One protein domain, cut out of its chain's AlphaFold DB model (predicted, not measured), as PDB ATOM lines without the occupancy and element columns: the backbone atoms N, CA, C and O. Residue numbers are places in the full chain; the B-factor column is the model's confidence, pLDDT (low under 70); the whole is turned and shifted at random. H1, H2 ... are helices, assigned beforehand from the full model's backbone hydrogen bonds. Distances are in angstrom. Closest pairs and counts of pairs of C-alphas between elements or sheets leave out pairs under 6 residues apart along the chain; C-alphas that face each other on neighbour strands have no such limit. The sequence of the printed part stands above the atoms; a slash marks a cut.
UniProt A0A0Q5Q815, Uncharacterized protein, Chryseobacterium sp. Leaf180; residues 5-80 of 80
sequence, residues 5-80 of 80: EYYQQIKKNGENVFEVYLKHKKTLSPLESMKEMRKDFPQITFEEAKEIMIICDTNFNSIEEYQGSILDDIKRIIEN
ATOM      1  N   GLU A   5     -11.983  23.612  15.579       91.81
ATOM      2  CA  GLU A   5     -13.181  24.460  15.528       91.81
ATOM      3  C   GLU A   5     -13.249  25.272  14.235       91.81
ATOM      4  O   GLU A   5     -14.326  25.417  13.657       91.81
ATOM      5  N   TYR A   6     -12.106  25.763  13.742       93.06
ATOM      6  CA  TYR A   6     -12.050  26.473  12.465       93.06
ATOM      7  C   TYR A   6     -12.518  25.573  11.316       93.06
ATOM      8  O   TYR A   6     -13.393  25.942  10.533       93.06
ATOM      9  N   TYR A   7     -11.971  24.361  11.233       94.12
ATOM     10  CA  TYR A   7     -12.294  23.425  10.159       94.12
ATOM     11  C   TYR A   7     -13.741  22.919  10.222       94.12
ATOM     12  O   TYR A   7     -14.366  22.733   9.180       94.12
ATOM     13  N   GLN A   8     -14.328  22.785  11.415       94.19
ATOM     14  CA  GLN A   8     -15.738  22.399  11.585       94.19
ATOM     15  C   GLN A   8     -16.726  23.403  10.968       94.19
ATOM     16  O   GLN A   8     -17.856  23.034  10.628       94.19
ATOM     17  N   GLN A   9     -16.321  24.667  10.815       95.56
ATOM     18  CA  GLN A   9     -17.141  25.703  10.183       95.56
ATOM     19  C   GLN A   9     -17.150  25.595   8.652       95.56
ATOM     20  O   GLN A   9     -18.056  26.124   8.007       95.56
ATOM     21  N   ILE A  10     -16.185  24.890   8.058       95.56
ATOM     22  CA  ILE A  10     -16.101  24.705   6.611       95.56
ATOM     23  C   ILE A  10     -17.024  23.556   6.213       95.56
ATOM     24  O   ILE A  10     -16.756  22.390   6.507       95.56
ATOM     25  N   LYS A  11     -18.124  23.898   5.538       95.38
ATOM     26  CA  LYS A  11     -19.189  22.958   5.176       95.38
ATOM     27  C   LYS A  11     -19.556  23.038   3.704       95.38
ATOM     28  O   LYS A  11     -19.523  24.108   3.099       95.38
ATOM     29  N   LYS A  12     -19.965  21.900   3.152       91.94
ATOM     30  CA  LYS A  12     -20.536  21.765   1.811       91.94
ATOM     31  C   LYS A  12     -21.662  20.744   1.879       91.94
ATOM     32  O   LYS A  12     -21.479  19.659   2.413       91.94
ATOM     33  N   ASN A  13     -22.838  21.103   1.367       91.88
ATOM     34  CA  ASN A  13     -24.028  20.242   1.391       91.88
ATOM     35  C   ASN A  13     -24.402  19.719   2.796       91.88
ATOM     36  O   ASN A  13     -24.931  18.623   2.934       91.88
ATOM     37  N   GLY A  14     -24.121  20.499   3.846       93.31
ATOM     38  CA  GLY A  14     -24.407  20.127   5.236       93.31
ATOM     39  C   GLY A  14     -23.334  19.274   5.921       93.31
ATOM     40  O   GLY A  14     -23.320  19.247   7.147       93.31
ATOM     41  N   GLU A  15     -22.406  18.671   5.173       95.69
ATOM     42  CA  GLU A  15     -21.259  17.929   5.713       95.69
ATOM     43  C   GLU A  15     -20.058  18.879   5.897       95.69
ATOM     44  O   GLU A  15     -19.773  19.728   5.044       95.69
ATOM     45  N   ASN A  16     -19.351  18.764   7.021       96.56
ATOM     46  CA  ASN A  16     -18.097  19.475   7.266       96.56
ATOM     47  C   ASN A  16     -16.882  18.695   6.735       96.56
ATOM     48  O   ASN A  16     -16.967  17.499   6.448       96.56
ATOM     49  N   VAL A  17     -15.735  19.371   6.610       96.56
ATOM     50  CA  VAL A  17     -14.510  18.778   6.030       96.56
ATOM     51  C   VAL A  17     -14.067  17.483   6.718       96.56
ATOM     52  O   VAL A  17     -13.609  16.567   6.037       96.56
ATOM     53  N   PHE A  18     -14.252  17.362   8.037       96.06
ATOM     54  CA  PHE A  18     -13.904  16.147   8.777       96.06
ATOM     55  C   PHE A  18     -14.843  14.993   8.437       96.06
ATOM     56  O   PHE A  18     -14.391  13.868   8.242       96.06
ATOM     57  N   GLU A  19     -16.146  15.258   8.330       96.69
ATOM     58  CA  GLU A  19     -17.140  14.241   7.964       96.69
ATOM     59  C   GLU A  19     -16.858  13.679   6.569       96.69
ATOM     60  O   GLU A  19     -16.847  12.459   6.382       96.69
ATOM     61  N   VAL A  20     -16.545  14.555   5.612       96.81
ATOM     62  CA  VAL A  20     -16.191  14.150   4.245       96.81
ATOM     63  C   VAL A  20     -14.880  13.364   4.220       96.81
ATOM     64  O   VAL A  20     -14.821  12.298   3.603       96.81
ATOM     65  N   TYR A  21     -13.845  13.816   4.935       96.62
ATOM     66  CA  TYR A  21     -12.593  13.065   5.057       96.62
ATOM     67  C   TYR A  21     -12.818  11.659   5.638       96.62
ATOM     68  O   TYR A  21     -12.400  10.664   5.041       96.62
ATOM     69  N   LEU A  22     -13.532  11.557   6.766       95.94
ATOM     70  CA  LEU A  22     -13.812  10.284   7.440       95.94
ATOM     71  C   LEU A  22     -14.651   9.339   6.575       95.94
ATOM     72  O   LEU A  22     -14.480   8.123   6.646       95.94
ATOM     73  N   LYS A  23     -15.541   9.875   5.735       96.31
ATOM     74  CA  LYS A  23     -16.328   9.096   4.770       96.31
ATOM     75  C   LYS A  23     -15.439   8.434   3.721       96.31
ATOM     76  O   LYS A  23     -15.597   7.239   3.488       96.31
ATOM     77  N   HIS A  24     -14.479   9.166   3.153       96.25
ATOM     78  CA  HIS A  24     -13.498   8.606   2.218       96.25
ATOM     79  C   HIS A  24     -12.540   7.618   2.891       96.25
ATOM     80  O   HIS A  24     -12.264   6.552   2.336       96.25
ATOM     81  N   LYS A  25     -12.104   7.921   4.118       95.56
ATOM     82  CA  LYS A  25     -11.170   7.086   4.883       95.56
ATOM     83  C   LYS A  25     -11.694   5.678   5.182       95.56
ATOM     84  O   LYS A  25     -10.905   4.760   5.384       95.56
ATOM     85  N   LYS A  26     -13.013   5.464   5.160       95.50
ATOM     86  CA  LYS A  26     -13.606   4.119   5.287       95.50
ATOM     87  C   LYS A  26     -13.160   3.156   4.184       95.50
ATOM     88  O   LYS A  26     -13.209   1.950   4.396       95.50
ATOM     89  N   THR A  27     -12.772   3.670   3.017       96.88
ATOM     90  CA  THR A  27     -12.458   2.856   1.832       96.88
ATOM     91  C   THR A  27     -11.111   3.180   1.191       96.88
ATOM     92  O   THR A  27     -10.632   2.390   0.386       96.88
ATOM     93  N   LEU A  28     -10.519   4.336   1.499       96.12
ATOM     94  CA  LEU A  28      -9.300   4.845   0.867       96.12
ATOM     95  C   LEU A  28      -8.177   5.039   1.889       96.12
ATOM     96  O   LEU A  28      -8.423   5.216   3.083       96.12
ATOM     97  N   SER A  29      -6.930   5.074   1.412       95.00
ATOM     98  CA  SER A  29      -5.790   5.450   2.258       95.00
ATOM     99  C   SER A  29      -5.902   6.909   2.743       95.00
ATOM    100  O   SER A  29      -6.630   7.705   2.140       95.00
ATOM    101  N   PRO A  30      -5.175   7.323   3.800       93.88
ATOM    102  CA  PRO A  30      -5.227   8.705   4.294       93.88
ATOM    103  C   PRO A  30      -4.900   9.759   3.226       93.88
ATOM    104  O   PRO A  30      -5.591  10.771   3.121       93.88
ATOM    105  N   LEU A  31      -3.893   9.493   2.385       93.81
ATOM    106  CA  LEU A  31      -3.466  10.409   1.324       93.81
ATOM    107  C   LEU A  31      -4.513  10.524   0.206       93.81
ATOM    108  O   LEU A  31      -4.800  11.621  -0.276       93.81
ATOM    109  N   GLU A  32      -5.111   9.401  -0.193       95.69
ATOM    110  CA  GLU A  32      -6.209   9.386  -1.166       95.69
ATOM    111  C   GLU A  32      -7.466  10.053  -0.601       95.69
ATOM    112  O   GLU A  32      -8.111  10.832  -1.297       95.69
ATOM    113  N   SER A  33      -7.767   9.833   0.679       97.00
ATOM    114  CA  SER A  33      -8.897  10.466   1.367       97.00
ATOM    115  C   SER A  33      -8.749  11.986   1.417       97.00
ATOM    116  O   SER A  33      -9.699  12.706   1.113       97.00
ATOM    117  N   MET A  34      -7.544  12.492   1.712       95.88
ATOM    118  CA  MET A  34      -7.226  13.922   1.604       95.88
ATOM    119  C   MET A  34      -7.446  14.448   0.184       95.88
ATOM    120  O   MET A  34      -7.999  15.534   0.000       95.88
ATOM    121  N   LYS A  35      -6.992  13.700  -0.828       95.88
ATOM    122  CA  LYS A  35      -7.125  14.092  -2.235       95.88
ATOM    123  C   LYS A  35      -8.591  14.207  -2.646       95.88
ATOM    124  O   LYS A  35      -8.946  15.208  -3.265       95.88
ATOM    125  N   GLU A  36      -9.424  13.225  -2.309       97.00
ATOM    126  CA  GLU A  36     -10.856  13.253  -2.632       97.00
ATOM    127  C   GLU A  36     -11.590  14.358  -1.860       97.00
ATOM    128  O   GLU A  36     -12.268  15.171  -2.483       97.00
ATOM    129  N   MET A  37     -11.340  14.508  -0.554       96.94
ATOM    130  CA  MET A  37     -11.897  15.608   0.245       96.94
ATOM    131  C   MET A  37     -11.575  16.985  -0.368       96.94
ATOM    132  O   MET A  37     -12.443  17.851  -0.449       96.94
ATOM    133  N   ARG A  38     -10.350  17.214  -0.859       96.94
ATOM    134  CA  ARG A  38      -9.983  18.493  -1.498       96.94
ATOM    135  C   ARG A  38     -10.698  18.758  -2.821       96.94
ATOM    136  O   ARG A  38     -10.822  19.919  -3.199       96.94
ATOM    137  N   LYS A  39     -11.177  17.731  -3.532       96.00
ATOM    138  CA  LYS A  39     -12.057  17.955  -4.694       96.00
ATOM    139  C   LYS A  39     -13.384  18.556  -4.252       96.00
ATOM    140  O   LYS A  39     -13.947  19.388  -4.961       96.00
ATOM    141  N   ASP A  40     -13.859  18.165  -3.072       95.31
ATOM    142  CA  ASP A  40     -15.063  18.737  -2.496       95.31
ATOM    143  C   ASP A  40     -14.850  20.123  -1.904       95.31
ATOM    144  O   ASP A  40     -15.723  20.977  -2.065       95.31
ATOM    145  N   PHE A  41     -13.683  20.363  -1.314       96.25
ATOM    146  CA  PHE A  41     -13.305  21.627  -0.690       96.25
ATOM    147  C   PHE A  41     -12.045  22.213  -1.346       96.25
ATOM    148  O   PHE A  41     -10.963  22.165  -0.755       96.25
ATOM    149  N   PRO A  42     -12.146  22.779  -2.564       94.38
ATOM    150  CA  PRO A  42     -10.985  23.271  -3.309       94.38
ATOM    151  C   PRO A  42     -10.266  24.446  -2.630       94.38
ATOM    152  O   PRO A  42      -9.098  24.693  -2.924       94.38
ATOM    153  N   GLN A  43     -10.932  25.149  -1.708       94.94
ATOM    154  CA  GLN A  43     -10.333  26.199  -0.882       94.94
ATOM    155  C   GLN A  43      -9.357  25.664   0.174       94.94
ATOM    156  O   GLN A  43      -8.565  26.437   0.703       94.94
ATOM    157  N   ILE A  44      -9.416  24.366   0.488       96.00
ATOM    158  CA  ILE A  44      -8.508  23.723   1.437       96.00
ATOM    159  C   ILE A  44      -7.171  23.471   0.741       96.00
ATOM    160  O   ILE A  44      -7.059  22.721  -0.242       96.00
ATOM    161  N   THR A  45      -6.132  24.103   1.270       95.62
ATOM    162  CA  THR A  45      -4.750  23.902   0.838       95.62
ATOM    163  C   THR A  45      -4.252  22.501   1.204       95.62
ATOM    164  O   THR A  45      -4.864  21.763   1.976       95.62
ATOM    165  N   PHE A  46      -3.123  22.093   0.623       93.38
ATOM    166  CA  PHE A  46      -2.536  20.792   0.946       93.38
ATOM    167  C   PHE A  46      -2.070  20.711   2.406       93.38
ATOM    168  O   PHE A  46      -2.217  19.666   3.037       93.38
ATOM    169  N   GLU A  47      -1.546  21.817   2.936       92.94
ATOM    170  CA  GLU A  47      -1.137  21.934   4.333       92.94
ATOM    171  C   GLU A  47      -2.338  21.756   5.263       92.94
ATOM    172  O   GLU A  47      -2.332  20.844   6.080       92.94
ATOM    173  N   GLU A  48      -3.422  22.501   5.038       95.06
ATOM    174  CA  GLU A  48      -4.664  22.372   5.811       95.06
ATOM    175  C   GLU A  48      -5.275  20.968   5.738       95.06
ATOM    176  O   GLU A  48      -5.748  20.437   6.739       95.06
ATOM    177  N   ALA A  49      -5.240  20.327   4.567       95.44
ATOM    178  CA  ALA A  49      -5.713  18.952   4.424       95.44
ATOM    179  C   ALA A  49      -4.882  17.960   5.253       95.44
ATOM    180  O   ALA A  49      -5.438  17.007   5.800       95.44
ATOM    181  N   LYS A  50      -3.569  18.193   5.384       92.88
ATOM    182  CA  LYS A  50      -2.705  17.415   6.277       92.88
ATOM    183  C   LYS A  50      -3.065  17.664   7.747       92.88
ATOM    184  O   LYS A  50      -3.047  16.709   8.521       92.88
ATOM    185  N   GLU A  51      -3.421  18.892   8.130       93.12
ATOM    186  CA  GLU A  51      -3.919  19.188   9.487       93.12
ATOM    187  C   GLU A  51      -5.205  18.425   9.783       93.12
ATOM    188  O   GLU A  51      -5.281  17.726  10.790       93.12
ATOM    189  N   ILE A  52      -6.171  18.476   8.865       94.56
ATOM    190  CA  ILE A  52      -7.439  17.750   8.980       94.56
ATOM    191  C   ILE A  52      -7.201  16.243   9.123       94.56
ATOM    192  O   ILE A  52      -7.780  15.622  10.012       94.56
ATOM    193  N   MET A  53      -6.319  15.665   8.299       94.19
ATOM    194  CA  MET A  53      -5.931  14.255   8.401       94.19
ATOM    195  C   MET A  53      -5.383  13.925   9.791       94.19
ATOM    196  O   MET A  53      -5.840  12.970  10.408       94.19
ATOM    197  N   ILE A  54      -4.426  14.706  10.302       90.75
ATOM    198  CA  ILE A  54      -3.825  14.456  11.619       90.75
ATOM    199  C   ILE A  54      -4.880  14.567  12.723       90.75
ATOM    200  O   ILE A  54      -4.967  13.678  13.563       90.75
ATOM    201  N   ILE A  55      -5.715  15.607  12.702       91.56
ATOM    202  CA  ILE A  55      -6.783  15.817  13.692       91.56
ATOM    203  C   ILE A  55      -7.826  14.688  13.650       91.56
ATOM    204  O   ILE A  55      -8.375  14.323  14.683       91.56
ATOM    205  N   CYS A  56      -8.125  14.122  12.476       90.81
ATOM    206  CA  CYS A  56      -9.034  12.977  12.354       90.81
ATOM    207  C   CYS A  56      -8.414  11.657  12.814       90.81
ATOM    208  O   CYS A  56      -9.119  10.790  13.330       90.81
ATOM    209  N   ASP A  57      -7.123  11.483  12.559       86.75
ATOM    210  CA  ASP A  57      -6.418  10.214  12.746       86.75
ATOM    211  C   ASP A  57      -5.842  10.069  14.150       86.75
ATOM    212  O   ASP A  57      -5.391   8.993  14.543       86.75
ATOM    213  N   THR A  58      -5.876  11.158  14.907       84.12
ATOM    214  CA  THR A  58      -5.401  11.253  16.276       84.12
ATOM    215  C   THR A  58      -6.498  11.839  17.163       84.12
ATOM    216  O   THR A  58      -7.526  12.305  16.683       84.12
ATOM    217  N   ASN A  59      -6.285  11.834  18.477       78.00
ATOM    218  CA  ASN A  59      -7.203  12.479  19.420       78.00
ATOM    219  C   ASN A  59      -6.854  13.959  19.682       78.00
ATOM    220  O   ASN A  59      -7.360  14.531  20.643       78.00
ATOM    221  N   PHE A  60      -5.996  14.572  18.861       86.06
ATOM    222  CA  PHE A  60      -5.539  15.952  19.045       86.06
ATOM    223  C   PHE A  60      -6.456  16.963  18.346       86.06
ATOM    224  O   PHE A  60      -7.061  16.670  17.314       86.06
ATOM    225  N   ASN A  61      -6.549  18.180  18.885       84.88
ATOM    226  CA  ASN A  61      -7.392  19.254  18.345       84.88
ATOM    227  C   ASN A  61      -6.651  20.170  17.361       84.88
ATOM    228  O   ASN A  61      -7.287  20.973  16.672       84.88
ATOM    229  N   SER A  62      -5.325  20.055  17.273       81.69
ATOM    230  CA  SER A  62      -4.507  20.727  16.263       81.69
ATOM    231  C   SER A  62      -3.212  19.958  15.984       81.69
ATOM    232  O   SER A  62      -2.833  19.054  16.735       81.69
ATOM    233  N   ILE A  63      -2.501  20.325  14.910       83.31
ATOM    234  CA  ILE A  63      -1.153  19.783  14.686       83.31
ATOM    235  C   ILE A  63      -0.191  20.243  15.793       83.31
ATOM    236  O   ILE A  63       0.680  19.463  16.162       83.31
ATOM    237  N   GLU A  64      -0.306  21.460  16.336       84.25
ATOM    238  CA  GLU A  64       0.579  21.902  17.424       84.25
ATOM    239  C   GLU A  64       0.438  21.014  18.657       84.25
ATOM    240  O   GLU A  64       1.445  20.641  19.254       84.25
ATOM    241  N   GLU A  65      -0.793  20.640  19.012       85.06
ATOM    242  CA  GLU A  65      -1.049  19.734  20.134       85.06
ATOM    243  C   GLU A  65      -0.401  18.361  19.884       85.06
ATOM    244  O   GLU A  65       0.307  17.832  20.742       85.06
ATOM    245  N   TYR A  66      -0.545  17.837  18.663       84.31
ATOM    246  CA  TYR A  66       0.113  16.603  18.237       84.31
ATOM    247  C   TYR A  66       1.647  16.696  18.293       84.31
ATOM    248  O   TYR A  66       2.311  15.805  18.820       84.31
ATOM    249  N   GLN A  67       2.229  17.780  17.773       85.44
ATOM    250  CA  GLN A  67       3.676  18.000  17.770       85.44
ATOM    251  C   GLN A  67       4.228  18.144  19.188       85.44
ATOM    252  O   GLN A  67       5.285  17.586  19.479       85.44
ATOM    253  N   GLY A  68       3.511  18.844  20.069       86.25
ATOM    254  CA  GLY A  68       3.853  18.948  21.484       86.25
ATOM    255  C   GLY A  68       3.918  17.575  22.150       86.25
ATOM    256  O   GLY A  68       4.939  17.236  22.742       86.25
ATOM    257  N   SER A  69       2.888  16.744  21.953       87.50
ATOM    258  CA  SER A  69       2.866  15.380  22.494       87.50
ATOM    259  C   SER A  69       4.026  14.523  21.984       87.50
ATOM    260  O   SER A  69       4.651  13.820  22.771       87.50
ATOM    261  N   ILE A  70       4.347  14.590  20.684       87.88
ATOM    262  CA  ILE A  70       5.487  13.848  20.125       87.88
ATOM    263  C   ILE A  70       6.799  14.294  20.769       87.88
ATOM    264  O   ILE A  70       7.641  13.457  21.082       87.88
ATOM    265  N   LEU A  71       7.000  15.601  20.949       86.94
ATOM    266  CA  LEU A  71       8.221  16.120  21.564       86.94
ATOM    267  C   LEU A  71       8.376  15.634  23.006       86.94
ATOM    268  O   LEU A  71       9.489  15.297  23.413       86.94
ATOM    269  N   ASP A  72       7.281  15.565  23.760       87.69
ATOM    270  CA  ASP A  72       7.294  15.046  25.126       87.69
ATOM    271  C   ASP A  72       7.607  13.544  25.164       87.69
ATOM    272  O   ASP A  72       8.421  13.104  25.979       87.69
ATOM    273  N   ASP A  73       7.041  12.760  24.247       87.31
ATOM    274  CA  ASP A  73       7.352  11.333  24.131       87.31
ATOM    275  C   ASP A  73       8.805  11.089  23.695       87.31
ATOM    276  O   ASP A  73       9.472  10.208  24.236       87.31
ATOM    277  N   ILE A  74       9.345  11.907  22.785       87.69
ATOM    278  CA  ILE A  74      10.759  11.846  22.388       87.69
ATOM    279  C   ILE A  74      11.673  12.124  23.583       87.69
ATOM    280  O   ILE A  74      12.624  11.374  23.800       87.69
ATOM    281  N   LYS A  75      11.395  13.168  24.379       89.50
ATOM    282  CA  LYS A  75      12.185  13.466  25.586       89.50
ATOM    283  C   LYS A  75      12.192  12.282  26.546       89.50
ATOM    284  O   LYS A  75      13.259  11.878  26.991       89.50
ATOM    285  N   ARG A  76      11.029  11.664  26.786       88.38
ATOM    286  CA  ARG A  76      10.923  10.458  27.626       88.38
ATOM    287  C   ARG A  76      11.766   9.296  27.106       88.38
ATOM    288  O   ARG A  76      12.289   8.547  27.918       88.38
ATOM    289  N   ILE A  77      11.873   9.114  25.792       90.50
ATOM    290  CA  ILE A  77      12.669   8.026  25.202       90.50
ATOM    291  C   ILE A  77      14.173   8.309  25.296       90.50
ATOM    292  O   ILE A  77      14.946   7.374  25.455       90.50
ATOM    293  N   ILE A  78      14.593   9.570  25.165       89.44
ATOM    294  CA  ILE A  78      16.014   9.958  25.163       89.44
ATOM    295  C   ILE A  78      16.584  10.078  26.586       89.44
ATOM    296  O   ILE A  78      17.768   9.827  26.789       89.44
ATOM    297  N   GLU A  79      15.769  10.507  27.552       82.81
ATOM    298  CA  GLU A  79      16.194  10.753  28.939       82.81
ATOM    299  C   GLU A  79      16.081   9.516  29.857       82.81
ATOM    300  O   GLU A  79      16.492   9.593  31.016       82.81
ATOM    301  N   ASN A  80      15.557   8.391  29.353       54.81
ATOM    302  CA  ASN A  80      15.569   7.073  30.012       54.81
ATOM    303  C   ASN A  80      16.604   6.140  29.373       54.81
ATOM    304  O   ASN A  80      17.099   5.250  30.102       54.81
TER     305      ASN A  80
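AT A GLANCE: This is residues 5 to 80 of the 80 residues of an uncharacterized protein of Chryseobacterium sp. Leaf180 (UniProt A0A0Q5Q815). The longest helix, H5, leaves a compact body as an arm whose residues 70 to 80 stick out; in the body H2, H3 and H4 pack crosswise, with short H1 beside H2. The printed part has 76 residues, five named helices, H1 to H5 in order, and no named strand: all helix. It is loose, radius of gyration of the C-alphas 14.3 A, spanning 50 by 25 by 18 A.

IN THESE COORDINATES: H5, residues 63 to 78, runs 22.4 A from C-alpha (-1.153, 19.783, 14.686) to (16.014, 9.958, 25.163). H4 is residues 46 to 57, H3 30 to 40, H2 17 to 25, H1 5 to 8.

HOW THE PARTS SIT: H5, with residues 63 to 66 alone, touches H4 (closest C-alphas Glu 51 and Ile 63, 5.9 A). H4 touches H3 (Met 34 and Ala 49, 6.0 A) at a steep 59 degrees. H2 touches H3 (His 24 and Ser 33, 5.0 A), H4 (Phe 18 and Ile 52, 6.7 A) and H1 (Tyr 7 and Val 17, 6.6 A). In H2 to H5 every O i to N i+4 pair is within hydrogen-bond range; H1 is too short for one.

THE WHOLE: The farthest C-alphas, Asn 13 and Asn 80, are 50.6 A apart. The printed part has no cut and no long link; residue 80 alone is under pLDDT 70.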